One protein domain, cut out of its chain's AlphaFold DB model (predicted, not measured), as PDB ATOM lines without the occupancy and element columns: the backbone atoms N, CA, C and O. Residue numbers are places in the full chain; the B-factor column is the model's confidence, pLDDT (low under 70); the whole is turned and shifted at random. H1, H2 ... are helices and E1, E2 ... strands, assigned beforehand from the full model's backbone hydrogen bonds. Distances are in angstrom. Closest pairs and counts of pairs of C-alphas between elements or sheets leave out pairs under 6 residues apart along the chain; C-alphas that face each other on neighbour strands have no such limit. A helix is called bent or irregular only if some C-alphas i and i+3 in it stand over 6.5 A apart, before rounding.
ATOM      1  N   ASN A 336      18.259  -7.122  40.452       62.94
ATOM      2  CA  ASN A 336      18.449  -8.524  40.064       62.94
ATOM      3  C   ASN A 336      19.862  -8.991  40.450       62.94
ATOM      4  O   ASN A 336      20.794  -8.928  39.646       62.94
ATOM      5  N   LEU A 337      20.007  -9.409  41.713       75.00
ATOM      6  CA  LEU A 337      21.278  -9.739  42.372       75.00
ATOM      7  C   LEU A 337      22.120 -10.764  41.595       75.00
ATOM      8  O   LEU A 337      23.344 -10.725  41.674       75.00
ATOM      9  N   GLU A 338      21.477 -11.623  40.803       82.69
ATOM     10  CA  GLU A 338      22.100 -12.629  39.930       82.69
ATOM     11  C   GLU A 338      23.149 -12.051  38.959       82.69
ATOM     12  O   GLU A 338      24.085 -12.753  38.584       82.69
ATOM     13  N   ASN A 339      23.032 -10.771  38.576       85.19
ATOM     14  CA  ASN A 339      23.961 -10.128  37.640       85.19
ATOM     15  C   ASN A 339      25.149  -9.425  38.330       85.19
ATOM     16  O   ASN A 339      26.014  -8.889  37.629       85.19
ATOM     17  N   ILE A 340      25.209  -9.410  39.668       91.06
ATOM     18  CA  ILE A 340      26.303  -8.803  40.443       91.06
ATOM     19  C   ILE A 340      27.458  -9.802  40.573       91.06
ATOM     20  O   ILE A 340      27.332 -10.851  41.196       91.06
ATOM     21  N   LEU A 341      28.613  -9.448  40.008       92.38
ATOM     22  CA  LEU A 341      29.839 -10.250  40.052       92.38
ATOM     23  C   LEU A 341      30.706  -9.939  41.276       92.38
ATOM     24  O   LEU A 341      31.356 -10.830  41.818       92.38
ATOM     25  N   SER A 342      30.740  -8.676  41.705       94.12
ATOM     26  CA  SER A 342      31.364  -8.271  42.964       94.12
ATOM     27  C   SER A 342      30.786  -6.949  43.467       94.12
ATOM     28  O   SER A 342      30.272  -6.142  42.692       94.12
ATOM     29  N   GLN A 343      30.868  -6.725  44.778       93.31
ATOM     30  CA  GLN A 343      30.451  -5.483  45.419       93.31
ATOM     31  C   GLN A 343      31.506  -5.046  46.438       93.31
ATOM     32  O   GLN A 343      31.957  -5.853  47.251       93.31
ATOM     33  N   LYS A 344      31.917  -3.775  46.393       92.12
ATOM     34  CA  LYS A 344      32.937  -3.190  47.279       92.12
ATOM     35  C   LYS A 344      32.509  -1.795  47.718       92.12
ATOM     36  O   LYS A 344      32.216  -0.950  46.880       92.12
ATOM     37  N   VAL A 345      32.502  -1.536  49.025       90.75
ATOM     38  CA  VAL A 345      32.148  -0.221  49.580       90.75
ATOM     39  C   VAL A 345      33.407   0.482  50.072       90.75
ATOM     40  O   VAL A 345      33.972   0.116  51.100       90.75
ATOM     41  N   PHE A 346      33.821   1.517  49.350       88.50
ATOM     42  CA  PHE A 346      34.886   2.427  49.754       88.50
ATOM     43  C   PHE A 346      34.289   3.508  50.661       88.50
ATOM     44  O   PHE A 346      33.179   3.981  50.413       88.50
ATOM     45  N   ARG A 347      34.996   3.897  51.724       87.69
ATOM     46  CA  ARG A 347      34.570   4.966  52.639       87.69
ATOM     47  C   ARG A 347      35.711   5.949  52.838       87.69
ATOM     48  O   ARG A 347      36.767   5.559  53.325       87.69
ATOM     49  N   ILE A 348      35.482   7.212  52.489       83.19
ATOM     50  CA  ILE A 348      36.411   8.301  52.784       83.19
ATOM     51  C   ILE A 348      35.939   8.963  54.083       83.19
ATOM     52  O   ILE A 348      34.995   9.759  54.116       83.19
ATOM     53  N   GLY A 349      36.568   8.539  55.182       86.06
ATOM     54  CA  GLY A 349      36.184   8.906  56.544       86.06
ATOM     55  C   GLY A 349      34.736   8.526  56.877       86.06
ATOM     56  O   GLY A 349      34.216   7.499  56.440       86.06
ATOM     57  N   HIS A 350      34.071   9.386  57.648       81.75
ATOM     58  CA  HIS A 350      32.637   9.281  57.951       81.75
ATOM     59  C   HIS A 350      31.744  10.007  56.933       81.75
ATOM     60  O   HIS A 350      30.531  10.053  57.118       81.75
ATOM     61  N   ILE A 351      32.335  10.627  55.907       80.00
ATOM     62  CA  ILE A 351      31.696  11.721  55.168       80.00
ATOM     63  C   ILE A 351      31.212  11.280  53.791       80.00
ATOM     64  O   ILE A 351      30.191  11.787  53.344       80.00
ATOM     65  N   LEU A 352      31.891  10.339  53.129       85.19
ATOM     66  CA  LEU A 352      31.535   9.889  51.781       85.19
ATOM     67  C   LEU A 352      31.693   8.371  51.654       85.19
ATOM     68  O   LEU A 352      32.716   7.817  52.062       85.19
ATOM     69  N   SER A 353      30.702   7.697  51.065       87.31
ATOM     70  CA  SER A 353      30.786   6.277  50.712       87.31
ATOM     71  C   SER A 353      30.568   6.062  49.215       87.31
ATOM     72  O   SER A 353      29.774   6.755  48.579       87.31
ATOM     73  N   VAL A 354      31.287   5.103  48.631       89.25
ATOM     74  CA  VAL A 354      31.096   4.683  47.239       89.25
ATOM     75  C   VAL A 354      30.942   3.177  47.180       89.25
ATOM     76  O   VAL A 354      31.866   2.424  47.479       89.25
ATOM     77  N   ASN A 355      29.761   2.747  46.758       91.75
ATOM     78  CA  ASN A 355      29.429   1.362  46.494       91.75
ATOM     79  C   ASN A 355      29.763   1.041  45.026       91.75
ATOM     80  O   ASN A 355      29.027   1.431  44.117       91.75
ATOM     81  N   LEU A 356      30.900   0.382  44.794       92.00
ATOM     82  CA  LEU A 356      31.258  -0.179  43.495       92.00
ATOM     83  C   LEU A 356      30.549  -1.520  43.322       92.00
ATOM     84  O   LEU A 356      30.743  -2.426  44.133       92.00
ATOM     85  N   ILE A 357      29.771  -1.659  42.252       91.75
ATOM     86  CA  ILE A 357      29.083  -2.901  41.892       91.75
ATOM     87  C   ILE A 357      29.571  -3.325  40.507       91.75
ATOM     88  O   ILE A 357      29.267  -2.691  39.498       91.75
ATOM     89  N   GLN A 358      30.344  -4.400  40.450       92.31
ATOM     90  CA  GLN A 358      30.744  -5.007  39.189       92.31
ATOM     91  C   GLN A 358      29.624  -5.919  38.700       92.31
ATOM     92  O   GLN A 358      29.121  -6.744  39.464       92.31
ATOM     93  N   VAL A 359      29.263  -5.816  37.425       92.94
ATOM     94  CA  VAL A 359      28.208  -6.635  36.812       92.94
ATOM     95  C   VAL A 359      28.693  -7.320  35.538       92.94
ATOM     96  O   VAL A 359      29.694  -6.920  34.939       92.94
ATOM     97  N   ALA A 360      27.990  -8.377  35.129       88.75
ATOM     98  CA  ALA A 360      28.290  -9.088  33.885       88.75
ATOM     99  C   ALA A 360      28.027  -8.220  32.640       88.75
ATOM    100  O   ALA A 360      28.840  -8.209  31.722       88.75
ATOM    101  N   ASP A 361      26.928  -7.463  32.652       86.88
ATOM    102  CA  ASP A 361      26.580  -6.452  31.651       86.88
ATOM    103  C   ASP A 361      25.890  -5.264  32.337       86.88
ATOM    104  O   ASP A 361      24.872  -5.426  33.020       86.88
ATOM    105  N   VAL A 362      26.428  -4.062  32.137       85.56
ATOM    106  CA  VAL A 362      25.893  -2.808  32.688       85.56
ATOM    107  C   VAL A 362      24.550  -2.425  32.076       85.56
ATOM    108  O   VAL A 362      23.752  -1.766  32.748       85.56
ATOM    109  N   HIS A 363      24.248  -2.863  30.850       83.25
ATOM    110  CA  HIS A 363      22.966  -2.578  30.208       83.25
ATOM    111  C   HIS A 363      21.821  -3.365  30.840       83.25
ATOM    112  O   HIS A 363      20.773  -2.770  31.110       83.25
ATOM    113  N   SER A 364      22.060  -4.636  31.179       83.38
ATOM    114  CA  SER A 364      21.150  -5.498  31.941       83.38
ATOM    115  C   SER A 364      20.828  -4.972  33.345       83.38
ATOM    116  O   SER A 364      19.721  -5.198  33.840       83.38
ATOM    117  N   PHE A 365      21.761  -4.258  33.991       82.31
ATOM    118  CA  PHE A 365      21.572  -3.785  35.361       82.31
ATOM    119  C   PHE A 365      20.573  -2.621  35.414       82.31
ATOM    120  O   PHE A 365      20.828  -1.514  34.925       82.31
ATOM    121  N   ARG A 366      19.415  -2.882  36.032       81.62
ATOM    122  CA  ARG A 366      18.326  -1.917  36.205       81.62
ATOM    123  C   ARG A 366      18.469  -1.183  37.532       81.62
ATOM    124  O   ARG A 366      18.414  -1.789  38.595       81.62
ATOM    125  N   PHE A 367      18.577   0.139  37.462       79.81
ATOM    126  CA  PHE A 367      18.540   1.001  38.636       79.81
ATOM    127  C   PHE A 367      17.106   1.366  39.010       79.81
ATOM    128  O   PHE A 367      16.313   1.733  38.142       79.81
ATOM    129  N   SER A 368      16.813   1.394  40.312       77.75
ATOM    130  CA  SER A 368      15.643   2.109  40.824       77.75
ATOM    131  C   SER A 368      15.873   3.622  40.698       77.75
ATOM    132  O   SER A 368      16.518   4.261  41.540       77.75
ATOM    133  N   GLN A 369      15.394   4.201  39.595       70.69
ATOM    134  CA  GLN A 369      15.325   5.650  39.440       70.69
ATOM    135  C   GLN A 369      14.233   6.189  40.371       70.69
ATOM    136  O   GLN A 369      13.058   5.856  40.241       70.69
ATOM    137  N   THR A 370      14.641   7.031  41.314       80.44
ATOM    138  CA  THR A 370      13.744   7.823  42.162       80.44
ATOM    139  C   THR A 370      14.067   9.294  41.930       80.44
ATOM    140  O   THR A 370      15.161   9.611  41.467       80.44
ATOM    141  N   GLU A 371      13.178  10.209  42.316       74.75
ATOM    142  CA  GLU A 371      13.405  11.665  42.222       74.75
ATOM    143  C   GLU A 371      14.671  12.147  42.964       74.75
ATOM    144  O   GLU A 371      15.163  13.252  42.743       74.75
ATOM    145  N   ASN A 372      15.213  11.312  43.856       75.94
ATOM    146  CA  ASN A 372      16.429  11.581  44.611       75.94
ATOM    147  C   ASN A 372      17.684  10.949  43.983       75.94
ATOM    148  O   ASN A 372      18.740  11.030  44.597       75.94
ATOM    149  N   ASN A 373      17.603  10.326  42.803       78.44
ATOM    150  CA  ASN A 373      18.724   9.628  42.171       78.44
ATOM    151  C   ASN A 373      19.024  10.206  40.777       78.44
ATOM    152  O   ASN A 373      18.149  10.230  39.917       78.44
ATOM    153  N   ILE A 374      20.275  10.599  40.519       73.62
ATOM    154  CA  ILE A 374      20.743  11.017  39.187       73.62
ATOM    155  C   ILE A 374      21.496   9.845  38.554       73.62
ATOM    156  O   ILE A 374      22.502   9.400  39.106       73.62
ATOM    157  N   LEU A 375      21.033   9.354  37.400       79.44
ATOM    158  CA  LEU A 375      21.721   8.313  36.630       79.44
ATOM    159  C   LEU A 375      22.548   8.930  35.493       79.44
ATOM    160  O   LEU A 375      22.007   9.526  34.563       79.44
ATOM    161  N   ILE A 376      23.859   8.714  35.533       78.50
ATOM    162  CA  ILE A 376      24.805   9.060  34.472       78.50
ATOM    163  C   ILE A 376      25.267   7.754  33.821       78.50
ATOM    164  O   ILE A 376      26.152   7.075  34.336       78.50
ATOM    165  N   SER A 377      24.663   7.385  32.690       75.88
ATOM    166  CA  SER A 377      25.187   6.305  31.840       75.88
ATOM    167  C   SER A 377      26.324   6.814  30.955       75.88
ATOM    168  O   SER A 377      26.382   7.992  30.608       75.88
ATOM    169  N   ARG A 378      27.184   5.892  30.540       75.00
ATOM    170  CA  ARG A 378      27.927   5.901  29.276       75.00
ATOM    171  C   ARG A 378      27.669   4.556  28.579       75.00
ATOM    172  O   ARG A 378      26.800   3.802  29.017       75.00
ATOM    173  N   SER A 379      28.398   4.259  27.507       69.31
ATOM    174  CA  SER A 379      28.317   2.983  26.772       69.31
ATOM    175  C   SER A 379      28.728   1.755  27.597       69.31
ATOM    176  O   SER A 379      28.371   0.638  27.234       69.31
ATOM    177  N   SER A 380      29.475   1.971  28.681       72.12
ATOM    178  CA  SER A 380      30.244   0.943  29.390       72.12
ATOM    179  C   SER A 380      30.041   0.996  30.922       72.12
ATOM    180  O   SER A 380      29.969  -0.017  31.607       72.12
ATOM    181  N   THR A 381      29.832   2.195  31.474       76.25
ATOM    182  CA  THR A 381      29.689   2.471  32.915       76.25
ATOM    183  C   THR A 381      28.374   3.189  33.222       76.25
ATOM    184  O   THR A 381      27.876   3.968  32.408       76.25
ATOM    185  N   ARG A 382      27.801   2.963  34.411       76.62
ATOM    186  CA  ARG A 382      26.600   3.658  34.908       76.62
ATOM    187  C   ARG A 382      26.796   4.124  36.350       76.62
ATOM    188  O   ARG A 382      26.936   3.314  37.261       76.62
ATOM    189  N   ILE A 383      26.771   5.436  36.564       79.88
ATOM    190  CA  ILE A 383      26.923   6.067  37.880       79.88
ATOM    191  C   ILE A 383      25.553   6.511  38.391       79.88
ATOM    192  O   ILE A 383      24.891   7.316  37.740       79.88
ATOM    193  N   LEU A 384      25.138   6.028  39.559       78.56
ATOM    194  CA  LEU A 384      23.969   6.520  40.280       78.56
ATOM    195  C   LEU A 384      24.422   7.394  41.456       78.56
ATOM    196  O   LEU A 384      24.999   6.905  42.431       78.56
ATOM    197  N   LEU A 385      24.141   8.690  41.367       73.69
ATOM    198  CA  LEU A 385      24.351   9.648  42.452       73.69
ATOM    199  C   LEU A 385      23.068   9.709  43.290       73.69
ATOM    200  O   LEU A 385      22.001   9.981  42.735       73.69
ATOM    201  N   LYS A 386      23.143   9.477  44.604       76.12
ATOM    202  CA  LYS A 386      21.993   9.603  45.514       76.12
ATOM    203  C   LYS A 386      22.026  10.990  46.167       76.12
ATOM    204  O   LYS A 386      23.034  11.394  46.723       76.12
ATOM    205  N   LYS A 387      20.931  11.746  46.083       60.25
ATOM    206  CA  LYS A 387      20.834  13.165  46.490       60.25
ATOM    207  C   LYS A 387      20.676  13.370  48.003       60.25
ATOM    208  O   LYS A 387      20.885  14.477  48.487       60.25
ATOM    209  N   ARG A 388      20.249  12.339  48.747       62.25
ATOM    210  CA  ARG A 388      19.912  12.429  50.188       62.25
ATOM    211  C   ARG A 388      20.946  11.825  51.140       62.25
ATOM    212  O   ARG A 388      20.774  11.935  52.350       62.25
ATOM    213  N   SER A 389      21.992  11.200  50.622       70.31
ATOM    214  CA  SER A 389      23.129  10.732  51.408       70.31
ATOM    215  C   SER A 389      24.392  10.858  50.572       70.31
ATOM    216  O   SER A 389      24.327  10.864  49.345       70.31
ATOM    217  N   ASN A 390      25.552  10.922  51.219       78.88
ATOM    218  CA  ASN A 390      26.842  11.001  50.534       78.88
ATOM    219  C   ASN A 390      27.290   9.612  50.018       78.88
ATOM    220  O   ASN A 390      28.472   9.270  50.081       78.88
ATOM    221  N   ASP A 391      26.327   8.807  49.555       82.19
ATOM    222  CA  ASP A 391      26.492   7.433  49.088       82.19
ATOM    223  C   ASP A 391      26.363   7.381  47.565       82.19
ATOM    224  O   ASP A 391      25.272   7.418  46.986       82.19
ATOM    225  N   PHE A 392      27.498   7.243  46.901       85.25
ATOM    226  CA  PHE A 392      27.575   7.084  45.457       85.25
ATOM    227  C   PHE A 392      27.484   5.596  45.110       85.25
ATOM    228  O   PHE A 392      27.953   4.740  45.859       85.25
ATOM    229  N   THR A 393      26.854   5.238  43.991       87.00
ATOM    230  CA  THR A 393      26.803   3.845  43.521       87.00
ATOM    231  C   THR A 393      27.270   3.786  42.072       87.00
ATOM    232  O   THR A 393      26.569   4.247  41.176       87.00
ATOM    233  N   LEU A 394      28.470   3.253  41.840       87.69
ATOM    234  CA  LEU A 394      29.067   3.121  40.510       87.69
ATOM    235  C   LEU A 394      28.958   1.666  40.056       87.69
ATOM    236  O   LEU A 394      29.498   0.770  40.701       87.69
ATOM    237  N   VAL A 395      28.273   1.447  38.936       87.31
ATOM    238  CA  VAL A 395      28.086   0.130  38.326       87.31
ATOM    239  C   VAL A 395      28.876   0.061  37.024       87.31
ATOM    240  O   VAL A 395      28.819   0.982  36.204       87.31
ATOM    241  N   TYR A 396      29.646  -1.009  36.846       88.31
ATOM    242  CA  TYR A 396      30.621  -1.128  35.762       88.31
ATOM    243  C   TYR A 396      30.763  -2.576  35.272       88.31
ATOM    244  O   TYR A 396      30.552  -3.521  36.040       88.31
ATOM    245  N   SER A 397      31.111  -2.759  33.996       86.38
ATOM    246  CA  SER A 397      31.242  -4.094  33.408       86.38
ATOM    247  C   SER A 397      32.530  -4.776  33.865       86.38
ATOM    248  O   SER A 397      33.554  -4.135  34.129       86.38
ATOM    249  N   ARG A 398      32.521  -6.110  33.897       82.25
ATOM    250  CA  ARG A 398      33.736  -6.900  34.116       82.25
ATOM    251  C   ARG A 398      34.829  -6.535  33.099       82.25
ATOM    252  O   ARG A 398      34.642  -6.708  31.901       82.25
ATOM    253  N   GLY A 399      35.995  -6.124  33.597       78.56
ATOM    254  CA  GLY A 399      37.196  -5.871  32.789       78.56
ATOM    255  C   GLY A 399      37.391  -4.428  32.310       78.56
ATOM    256  O   GLY A 399      38.443  -4.138  31.755       78.56
ATOM    257  N   GLU A 400      36.439  -3.521  32.543       74.75
ATOM    258  CA  GLU A 400      36.580  -2.108  32.143       74.75
ATOM    259  C   GLU A 400      37.278  -1.224  33.183       74.75
ATOM    260  O   GLU A 400      37.880  -0.210  32.834       74.75
ATOM    261  N   LEU A 401      37.164  -1.580  34.464       78.69
ATOM    262  CA  LEU A 401      37.721  -0.810  35.569       78.69
ATOM    263  C   LEU A 401      38.942  -1.536  36.133       78.69
ATOM    264  O   LEU A 401      38.809  -2.589  36.761       78.69
ATOM    265  N   ASP A 402      40.123  -0.953  35.946       81.25
ATOM    266  CA  ASP A 402      41.285  -1.286  36.768       81.25
ATOM    267  C   ASP A 402      41.031  -0.738  38.179       81.25
ATOM    268  O   ASP A 402      41.072   0.470  38.409       81.25
ATOM    269  N   GLU A 403      40.730  -1.624  39.128       71.81
ATOM    270  CA  GLU A 403      40.435  -1.249  40.515       71.81
ATOM    271  C   GLU A 403      41.630  -0.591  41.228       71.81
ATOM    272  O   GLU A 403      41.435   0.218  42.142       71.81
ATOM    273  N   SER A 404      42.863  -0.909  40.817       73.56
ATOM    274  CA  SER A 404      44.077  -0.343  41.412       73.56
ATOM    275  C   SER A 404      44.253   1.113  40.985       73.56
ATOM    276  O   SER A 404      44.365   1.999  41.832       73.56
ATOM    277  N   GLN A 405      44.129   1.392  39.685       73.62
ATOM    278  CA  GLN A 405      44.134   2.760  39.169       73.62
ATOM    279  C   GLN A 405      42.894   3.535  39.616       73.62
ATOM    280  O   GLN A 405      43.018   4.695  40.001       73.62
ATOM    281  N   PHE A 406      41.708   2.916  39.619       73.62
ATOM    282  CA  PHE A 406      40.488   3.585  40.065       73.62
ATOM    283  C   PHE A 406      40.581   4.002  41.528       73.62
ATOM    284  O   PHE A 406      40.249   5.138  41.825       73.62
ATOM    285  N   SER A 407      41.052   3.150  42.444       67.25
ATOM    286  CA  SER A 407      41.157   3.539  43.858       67.25
ATOM    287  C   SER A 407      42.168   4.673  44.082       67.25
ATOM    288  O   SER A 407      41.829   5.656  44.739       67.25
ATOM    289  N   ILE A 408      43.358   4.602  43.472       65.75
ATOM    290  CA  ILE A 408      44.380   5.665  43.541       65.75
ATOM    291  C   ILE A 408      43.853   6.984  42.956       65.75
ATOM    292  O   ILE A 408      43.984   8.043  43.575       65.75
ATOM    293  N   ASN A 409      43.227   6.929  41.778       67.69
ATOM    294  CA  ASN A 409      42.678   8.112  41.121       67.69
ATOM    295  C   ASN A 409      41.427   8.630  41.835       67.69
ATOM    296  O   ASN A 409      41.253   9.835  41.903       67.69
ATOM    297  N   PHE A 410      40.597   7.777  42.437       65.50
ATOM    298  CA  PHE A 410      39.408   8.201  43.177       65.50
ATOM    299  C   PHE A 410      39.782   9.075  44.379       65.50
ATOM    300  O   PHE A 410      39.196  10.141  44.556       65.50
ATOM    301  N   TYR A 411      40.809   8.697  45.151       61.53
ATOM    302  CA  TYR A 411      41.308   9.554  46.230       61.53
ATOM    303  C   TYR A 411      41.831  10.904  45.716       61.53
ATOM    304  O   TYR A 411      41.534  11.923  46.324       61.53
ATOM    305  N   ARG A 412      42.548  10.940  44.581       60.94
ATOM    306  CA  ARG A 412      43.082  12.190  43.996       60.94
ATOM    307  C   ARG A 412      41.995  13.081  43.379       60.94
ATOM    308  O   ARG A 412      41.940  14.271  43.656       60.94
ATOM    309  N   THR A 413      41.117  12.504  42.563       55.22
ATOM    310  CA  THR A 413      40.034  13.190  41.839       55.22
ATOM    311  C   THR A 413      38.920  13.673  42.765       55.22
ATOM    312  O   THR A 413      38.269  14.659  42.448       55.22
ATOM    313  N   PHE A 414      38.693  13.037  43.919       57.59
ATOM    314  CA  PHE A 414      37.669  13.478  44.878       57.59
ATOM    315  C   PHE A 414      38.229  14.164  46.133       57.59
ATOM    316  O   PHE A 414      37.447  14.581  46.989       57.59
ATOM    317  N   ASP A 415      39.541  14.414  46.199       55.62
ATOM    318  CA  ASP A 415      40.168  15.281  47.211       55.62
ATOM    319  C   ASP A 415      39.532  16.688  47.224       55.62
ATOM    320  O   ASP A 415      39.310  17.297  48.271       55.62
ATOM    321  N   PHE A 416      39.073  17.168  46.060       50.31
ATOM    322  CA  PHE A 416      38.352  18.439  45.965       50.31
ATOM    323  C   PHE A 416      36.986  18.449  46.675       50.31
ATOM    324  O   PHE A 416      36.477  19.531  46.962       50.31
ATOM    325  N   LEU A 417      36.359  17.291  46.933       49.25
ATOM    326  CA  LEU A 417      35.155  17.225  47.774       49.25
ATOM    327  C   LEU A 417      35.514  17.329  49.257       49.25
ATOM    328  O   LEU A 417      34.742  17.896  50.027       49.25
ATOM    329  N   LEU A 418      36.695  16.844  49.652       52.12
ATOM    330  CA  LEU A 418      37.216  17.023  51.006       52.12
ATOM    331  C   LEU A 418      37.574  18.494  51.257       52.12
ATOM    332  O   LEU A 418      37.252  19.031  52.314       52.12
TER     333      LEU A 418
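Overview. This is residues 336 to 418 of the 647 residues of the protein "RING-type domain-containing protein" of Smittium mucronatum (UniProt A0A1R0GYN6). One twisted sheet of five strands makes the body, and a single kinked helix, H1, lies near E1 and E2 without close contact. The sheet's order is E1, E2, E5, E4, E3, mixed, and a long loop, residues 360 to 372, leads from E2 to the edge strand E3. The printed part has 83 residues, with five named strands followed by one named helix, and its class is mixed, helices and strands. It is compact, with a radius of gyration of the C-alphas of 12.7 A, and spans 34 by 32 by 21 A.

Arrangement. E5, residues 391 to 397, is an inner strand, parallel to E2, residues 352 to 359, at 22 degrees; N 355 and O 392 are 2.8 A apart, within hydrogen-bond range. E1, residues 340 to 348, is an edge strand and forms an antiparallel hairpin with E2, with N 344 and O 356 at 2.9 A. E3, residues 373 to 377, E4, residues 381 to 386, and E5 form a meander, each strand the antiparallel neighbour of the one before; N 376 and O 383 are 2.8 A apart, as are N 384 and O 393. E1 is apart from E3 and E4. H1, residues 403 to 418, is on the sheet and near E1, with 6 pairs of C-alphas within 10 A, and E2, with 5. In H1, 9 of 12 O i to N i+4 pairs are within hydrogen-bond range.

Along the chain. E1 begins at C-alpha 340 (26.303, -8.803, 40.443) and measures 23.4 A; E2 measures 22.5 A, E5 20.0 A, E4 16.4 A and E3 12.6 A. H1, 21.3 A long, ends at C-alpha 418 (37.216, 17.023, 51.006). It has a kink of 31 degrees near residue 412 and is only just irregular: C-alphas 413 and 416 are 6.9 A apart.

Size, cuts and confidence. The C-alphas farthest apart, of Glu 338 and Phe 416, are 35.6 A apart. The printed part has no cut; the link E2 to E3 is long and the others are tight. Mean pLDDT of the printed part is 78.0, and residues 336, 379, 387 to 388 and 407 to 418 are under 70.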